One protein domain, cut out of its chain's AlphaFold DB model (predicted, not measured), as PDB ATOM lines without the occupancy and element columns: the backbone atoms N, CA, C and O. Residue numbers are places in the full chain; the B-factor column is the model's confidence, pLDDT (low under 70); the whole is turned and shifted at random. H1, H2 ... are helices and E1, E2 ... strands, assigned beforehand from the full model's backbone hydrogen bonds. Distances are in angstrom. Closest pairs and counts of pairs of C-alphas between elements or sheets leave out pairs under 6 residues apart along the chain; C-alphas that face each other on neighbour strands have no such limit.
ATOM      1  N   ILE A   8      44.057  58.025 120.294       83.06
ATOM      2  CA  ILE A   8      45.321  57.415 120.701       83.06
ATOM      3  C   ILE A   8      46.412  58.130 119.916       83.06
ATOM      4  O   ILE A   8      46.455  58.020 118.689       83.06
ATOM      5  N   GLU A   9      47.277  58.857 120.612       86.50
ATOM      6  CA  GLU A   9      48.471  59.453 120.019       86.50
ATOM      7  C   GLU A   9      49.671  58.552 120.298       86.50
ATOM      8  O   GLU A   9      49.862  58.078 121.419       86.50
ATOM      9  N   ILE A  10      50.466  58.303 119.261       89.88
ATOM     10  CA  ILE A  10      51.726  57.567 119.352       89.88
ATOM     11  C   ILE A  10      52.815  58.519 118.871       89.88
ATOM     12  O   ILE A  10      52.775  58.963 117.724       89.88
ATOM     13  N   ASP A  11      53.750  58.855 119.757       88.88
ATOM     14  CA  ASP A  11      54.847  59.762 119.433       88.88
ATOM     15  C   ASP A  11      55.968  59.063 118.641       88.88
ATOM     16  O   ASP A  11      55.977  57.845 118.441       88.88
ATOM     17  N   GLU A  12      56.951  59.847 118.200       89.75
ATOM     18  CA  GLU A  12      58.107  59.355 117.436       89.75
ATOM     19  C   GLU A  12      59.011  58.397 118.235       89.75
ATOM     20  O   GLU A  12      59.820  57.671 117.656       89.75
ATOM     21  N   HIS A  13      58.868  58.365 119.562       90.88
ATOM     22  CA  HIS A  13      59.584  57.464 120.461       90.88
ATOM     23  C   HIS A  13      58.789  56.185 120.774       90.88
ATOM     24  O   HIS A  13      59.304  55.298 121.460       90.88
ATOM     25  N   GLY A  14      57.559  56.064 120.265       84.69
ATOM     26  CA  GLY A  14      56.661  54.941 120.516       84.69
ATOM     27  C   GLY A  14      55.925  55.013 121.855       84.69
ATOM     28  O   GLY A  14      55.301  54.025 122.249       84.69
ATOM     29  N   ASN A  15      55.961  56.145 122.564       87.56
ATOM     30  CA  ASN A  15      55.100  56.339 123.726       87.56
ATOM     31  C   ASN A  15      53.667  56.570 123.249       87.56
ATOM     32  O   ASN A  15      53.433  57.263 122.261       87.56
ATOM     33  N   SER A  16      52.705  55.990 123.963       86.38
ATOM     34  CA  SER A  16      51.286  56.156 123.653       86.38
ATOM     35  C   SER A  16      50.586  56.956 124.744       86.38
ATOM     36  O   SER A  16      50.700  56.629 125.927       86.38
ATOM     37  N   SER A  17      49.818  57.963 124.343       86.19
ATOM     38  CA  SER A  17      48.846  58.646 125.194       86.19
ATOM     39  C   SER A  17      47.434  58.367 124.680       86.19
ATOM     40  O   SER A  17      47.219  58.032 123.514       86.19
ATOM     41  N   MET A  18      46.458  58.433 125.581       82.88
ATOM     42  CA  MET A  18      45.058  58.194 125.256       82.88
ATOM     43  C   MET A  18      44.219  59.315 125.848       82.88
ATOM     44  O   MET A  18      44.223  59.507 127.067       82.88
ATOM     45  N   ASP A  19      43.495  60.024 124.989       81.69
ATOM     46  CA  ASP A  19      42.485  60.980 125.411       81.69
ATOM     47  C   ASP A  19      41.130  60.279 125.556       81.69
ATOM     48  O   ASP A  19      40.652  59.572 124.665       81.69
ATOM     49  N   LEU A  20      40.534  60.469 126.731       76.94
ATOM     50  CA  LEU A  20      39.265  59.880 127.148       76.94
ATOM     51  C   LEU A  20      38.200  60.965 127.367       76.94
ATOM     52  O   LEU A  20      37.272  60.781 128.167       76.94
ATOM     53  N   GLU A  21      38.333  62.116 126.705       79.25
ATOM     54  CA  GLU A  21      37.322  63.166 126.707       79.25
ATOM     55  C   GLU A  21      35.929  62.589 126.367       79.25
ATOM     56  O   GLU A  21      35.748  61.776 125.463       79.25
ATOM     57  N   GLY A  22      34.922  62.929 127.178       70.38
ATOM     58  CA  GLY A  22      33.570  62.358 127.069       70.38
ATOM     59  C   GLY A  22      33.330  61.027 127.805       70.38
ATOM     60  O   GLY A  22      32.166  60.643 127.981       70.38
ATOM     61  N   PHE A  23      34.378  60.366 128.311       73.75
ATOM     62  CA  PHE A  23      34.296  59.208 129.223       73.75
ATOM     63  C   PHE A  23      34.676  59.556 130.671       73.75
ATOM     64  O   PHE A  23      34.452  58.766 131.589       73.75
ATOM     65  N   GLN A  24      35.217  60.756 130.890       71.44
ATOM     66  CA  GLN A  24      35.591  61.264 132.207       71.44
ATOM     67  C   GLN A  24      34.389  61.277 133.167       71.44
ATOM     68  O   GLN A  24      33.278  61.659 132.800       71.44
ATOM     69  N   GLY A  25      34.605  60.834 134.407       72.44
ATOM     70  CA  GLY A  25      33.554  60.748 135.429       72.44
ATOM     71  C   GLY A  25      32.540  59.613 135.227       72.44
ATOM     72  O   GLY A  25      31.650  59.452 136.061       72.44
ATOM     73  N   LYS A  26      32.667  58.805 134.165       69.94
ATOM     74  CA  LYS A  26      31.857  57.597 133.972       69.94
ATOM     75  C   LYS A  26      32.550  56.381 134.573       69.94
ATOM     76  O   LYS A  26      33.770  56.247 134.508       69.94
ATOM     77  N   GLY A  27      31.770  55.481 135.166       72.31
ATOM     78  CA  GLY A  27      32.304  54.231 135.699       72.31
ATOM     79  C   GLY A  27      32.807  53.323 134.576       72.31
ATOM     80  O   GLY A  27      32.254  53.325 133.476       72.31
ATOM     81  N   CYS A  28      33.813  52.488 134.859       73.56
ATOM     82  CA  CYS A  28      34.386  51.557 133.875       73.56
ATOM     83  C   CYS A  28      33.328  50.671 133.188       73.56
ATOM     84  O   CYS A  28      33.509  50.284 132.039       73.56
ATOM     85  N   ALA A  29      32.223  50.365 133.875       70.56
ATOM     86  CA  ALA A  29      31.113  49.587 133.330       70.56
ATOM     87  C   ALA A  29      30.324  50.329 132.235       70.56
ATOM     88  O   ALA A  29      29.911  49.707 131.259       70.56
ATOM     89  N   ASP A  30      30.129  51.643 132.375       74.50
ATOM     90  CA  ASP A  30      29.438  52.455 131.367       74.50
ATOM     91  C   ASP A  30      30.316  52.646 130.134       74.50
ATOM     92  O   ASP A  30      29.849  52.480 129.011       74.50
ATOM     93  N   VAL A  31      31.609  52.894 130.360       74.38
ATOM     94  CA  VAL A  31      32.614  52.951 129.297       74.38
ATOM     95  C   VAL A  31      32.649  51.620 128.539       74.38
ATOM     96  O   VAL A  31      32.535  51.608 127.321       74.38
ATOM     97  N   ALA A  32      32.695  50.480 129.238       73.50
ATOM     98  CA  ALA A  32      32.685  49.163 128.598       73.50
ATOM     99  C   ALA A  32      31.450  48.933 127.710       73.50
ATOM    100  O   ALA A  32      31.590  48.386 126.621       73.50
ATOM    101  N   LYS A  33      30.260  49.383 128.133       74.88
ATOM    102  CA  LYS A  33      29.043  49.306 127.308       74.88
ATOM    103  C   LYS A  33      29.133  50.166 126.050       74.88
ATOM    104  O   LYS A  33      28.666  49.734 125.003       74.88
ATOM    105  N   ASP A  34      29.729  51.353 126.146       72.00
ATOM    106  CA  ASP A  34      29.933  52.232 124.988       72.00
ATOM    107  C   ASP A  34      30.906  51.615 123.963       72.00
ATOM    108  O   ASP A  34      30.746  51.825 122.764       72.00
ATOM    109  N   PHE A  35      31.881  50.821 124.423       71.06
ATOM    110  CA  PHE A  35      32.835  50.097 123.571       71.06
ATOM    111  C   PHE A  35      32.343  48.722 123.087       71.06
ATOM    112  O   PHE A  35      32.924  48.162 122.158       71.06
ATOM    113  N   GLN A  36      31.285  48.163 123.685       71.62
ATOM    114  CA  GLN A  36      30.685  46.869 123.325       71.62
ATOM    115  C   GLN A  36      29.836  46.954 122.042       71.62
ATOM    116  O   GLN A  36      28.670  46.563 122.019       71.62
ATOM    117  N   GLY A  37      30.428  47.451 120.952       67.62
ATOM    118  CA  GLY A  37      29.879  47.282 119.605       67.62
ATOM    119  C   GLY A  37      29.796  45.799 119.200       67.62
ATOM    120  O   GLY A  37      29.813  44.899 120.033       67.62
ATOM    121  N   SER A  38      29.753  45.498 117.901       62.16
ATOM    122  CA  SER A  38      29.726  44.101 117.417       62.16
ATOM    123  C   SER A  38      31.023  43.308 117.661       62.16
ATOM    124  O   SER A  38      31.115  42.152 117.251       62.16
ATOM    125  N   ASP A  39      32.020  43.910 118.308       60.97
ATOM    126  CA  ASP A  39      33.302  43.287 118.607       60.97
ATOM    127  C   ASP A  39      33.237  42.372 119.836       60.97
ATOM    128  O   ASP A  39      32.615  42.673 120.859       60.97
ATOM    129  N   ALA A  40      33.922  41.232 119.752       60.50
ATOM    130  CA  ALA A  40      33.964  40.268 120.842       60.50
ATOM    131  C   ALA A  40      35.018  40.672 121.881       60.50
ATOM    132  O   ALA A  40      36.222  40.689 121.604       60.50
ATOM    133  N   VAL A  41      34.582  40.930 123.118       65.94
ATOM    134  CA  VAL A  41      35.495  41.139 124.251       65.94
ATOM    135  C   VAL A  41      36.273  39.848 124.513       65.94
ATOM    136  O   VAL A  41      35.721  38.867 125.007       65.94
ATOM    137  N   LYS A  42      37.575  39.846 124.205       65.56
ATOM    138  CA  LYS A  42      38.440  38.665 124.387       65.56
ATOM    139  C   LYS A  42      38.811  38.413 125.849       65.56
ATOM    140  O   LYS A  42      38.957  37.263 126.248       65.56
ATOM    141  N   ILE A  43      38.993  39.471 126.646       68.62
ATOM    142  CA  ILE A  43      39.385  39.383 128.061       68.62
ATOM    143  C   ILE A  43      38.706  40.512 128.843       68.62
ATOM    144  O   ILE A  43      38.920  41.683 128.548       68.62
ATOM    145  N   ALA A  44      37.944  40.158 129.880       73.12
ATOM    146  CA  ALA A  44      37.393  41.100 130.852       73.12
ATOM    147  C   ALA A  44      37.958  40.791 132.243       73.12
ATOM    148  O   ALA A  44      37.921  39.647 132.700       73.12
ATOM    149  N   ARG A  45      38.489  41.806 132.927       77.38
ATOM    150  CA  ARG A  45      38.981  41.691 134.306       77.38
ATOM    151  C   ARG A  45      38.349  42.786 135.148       77.38
ATOM    152  O   ARG A  45      38.480  43.961 134.826       77.38
ATOM    153  N   ASN A  46      37.692  42.388 136.230       75.94
ATOM    154  CA  ASN A  46      37.074  43.313 137.171       75.94
ATOM    155  C   ASN A  46      37.930  43.448 138.434       75.94
ATOM    156  O   ASN A  46      38.652  42.522 138.815       75.94
ATOM    157  N   LYS A  47      37.827  44.602 139.098       75.56
ATOM    158  CA  LYS A  47      38.401  44.806 140.434       75.56
ATOM    159  C   LYS A  47      37.660  43.953 141.468       75.56
ATOM    160  O   LYS A  47      36.531  43.529 141.221       75.56
ATOM    161  N   ARG A  48      38.271  43.695 142.628       77.31
ATOM    162  CA  ARG A  48      37.647  42.857 143.673       77.31
ATOM    163  C   ARG A  48      36.328  43.463 144.155       77.31
ATOM    164  O   ARG A  48      35.369  42.734 144.372       77.31
ATOM    165  N   GLU A  49      36.290  44.786 144.249       73.69
ATOM    166  CA  GLU A  49      35.158  45.603 144.690       73.69
ATOM    167  C   GLU A  49      33.893  45.330 143.861       73.69
ATOM    168  O   GLU A  49      32.817  45.156 144.427       73.69
ATOM    169  N   PHE A  50      34.039  45.132 142.546       73.44
ATOM    170  CA  PHE A  50      32.930  44.790 141.649       73.44
ATOM    171  C   PHE A  50      32.192  43.517 142.091       73.44
ATOM    172  O   PHE A  50      30.965  43.443 142.057       73.44
ATOM    173  N   TYR A  51      32.925  42.494 142.536       72.62
ATOM    174  CA  TYR A  51      32.325  41.221 142.942       72.62
ATOM    175  C   TYR A  51      31.584  41.319 144.279       72.62
ATOM    176  O   TYR A  51      30.626  40.576 144.498       72.62
ATOM    177  N   VAL A  52      31.992  42.244 145.152       76.12
ATOM    178  CA  VAL A  52      31.305  42.522 146.422       76.12
ATOM    179  C   VAL A  52      29.933  43.144 146.150       76.12
ATOM    180  O   VAL A  52      28.932  42.690 146.705       76.12
ATOM    181  N   GLU A  53      29.868  44.112 145.236       68.00
ATOM    182  CA  GLU A  53      28.623  44.781 144.841       68.00
ATOM    183  C   GLU A  53      27.671  43.844 144.085       68.00
ATOM    184  O   GLU A  53      26.480  43.786 144.394       68.00
ATOM    185  N   VAL A  54      28.186  43.025 143.159       71.50
ATOM    186  CA  VAL A  54      27.379  42.009 142.459       71.50
ATOM    187  C   VAL A  54      26.788  40.996 143.443       71.50
ATOM    188  O   VAL A  54      25.626  40.606 143.313       71.50
ATOM    189  N   ALA A  55      27.559  40.569 144.446       69.81
ATOM    190  CA  ALA A  55      27.068  39.654 145.471       69.81
ATOM    191  C   ALA A  55      25.993  40.297 146.366       69.81
ATOM    192  O   ALA A  55      25.056  39.607 146.772       69.81
ATOM    193  N   ALA A  56      26.096  41.598 146.655       68.81
ATOM    194  CA  ALA A  56      25.087  42.340 147.407       68.81
ATOM    195  C   ALA A  56      23.785  42.520 146.602       68.81
ATOM    196  O   ALA A  56      22.705  42.216 147.112       68.81
ATOM    197  N   GLY A  57      23.884  42.899 145.323       67.19
ATOM    198  CA  GLY A  57      22.726  43.057 144.437       67.19
ATOM    199  C   GLY A  57      21.955  41.750 144.206       67.19
ATOM    200  O   GLY A  57      20.724  41.747 144.213       67.19
ATOM    201  N   LYS A  58      22.654  40.608 144.100       62.19
ATOM    202  CA  LYS A  58      22.005  39.286 143.993       62.19
ATOM    203  C   LYS A  58      21.213  38.895 145.244       62.19
ATOM    204  O   LYS A  58      20.186  38.239 145.115       62.19
ATOM    205  N   ARG A  59      21.654  39.297 146.444       59.28
ATOM    206  CA  ARG A  59      20.905  39.034 147.688       59.28
ATOM    207  C   ARG A  59      19.642  39.880 147.790       59.28
ATOM    208  O   ARG A  59      18.634  39.375 148.262       59.28
ATOM    209  N   GLN A  60      19.680  41.127 147.322       57.00
ATOM    210  CA  GLN A  60      18.497  41.992 147.302       57.00
ATOM    211  C   GLN A  60      17.434  41.502 146.309       57.00
ATOM    212  O   GLN A  60      16.255  41.531 146.634       57.00
ATOM    213  N   GLN A  61      17.831  40.975 145.145       57.00
ATOM    214  CA  GLN A  61      16.889  40.382 144.182       57.00
ATOM    215  C   GLN A  61      16.276  39.045 144.631       57.00
ATOM    216  O   GLN A  61      15.228  38.673 144.122       57.00
ATOM    217  N   GLN A  62      16.906  38.311 145.554       58.72
ATOM    218  CA  GLN A  62      16.368  37.051 146.094       58.72
ATOM    219  C   GLN A  62      15.460  37.239 147.318       58.72
ATOM    220  O   GLN A  62      14.856  36.272 147.773       58.72
ATOM    221  N   GLN A  63      15.389  38.452 147.873       55.66
ATOM    222  CA  GLN A  63      14.568  38.788 149.045       55.66
ATOM    223  C   GLN A  63      13.344  39.654 148.695       55.66
ATOM    224  O   GLN A  63      12.654  40.105 149.607       55.66
TER     225      GLN A  63
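Overview. This is residues 8 to 63 of the 64 residues of an uncharacterized protein of Bryobacteraceae bacterium (UniProt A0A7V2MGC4). A small hairpin of strands E1 and E2 makes one end of a strung-out rod, the short helix H1 lies further along, and the longer helix H2 sticks out at the other end with residues 51 to 61. No compact core joins these parts. The 56 printed residues hold E1, E2, H1 and H2 in that order, a mixed class with an antiparallel sheet E1 - E2. The whole is extended, with a radius of gyration of the C-alphas of 16.4 A and spans of 57 by 25 by 21 A.

Arrangement. E1, residues 8 to 10, and E2, residues 16 to 19, form an antiparallel hairpin at 154 degrees. N 9 and O 17 are 3.0 A apart, within hydrogen-bond range. H1, residues 28 to 35, and H2, residues 48 to 61, are apart. Every O i to N i+4 pair is within range in H1, and 9 of 10 in H2.

Along the chain. E1 begins at C-alpha 8 (45.321, 57.415, 120.701). H1 is 10.5 A long. H2, 20.9 A long, ends at C-alpha 61 (16.889, 40.382, 144.182).

Size, cuts and confidence. The C-alphas of Glu 12 and Gln 63, the two farthest apart, are 57.6 A apart. The printed part has no cut. The link from H1 to H2 is long. Confidence is under 70 at residues 26, 37 to 43, 53 and 55 to 63.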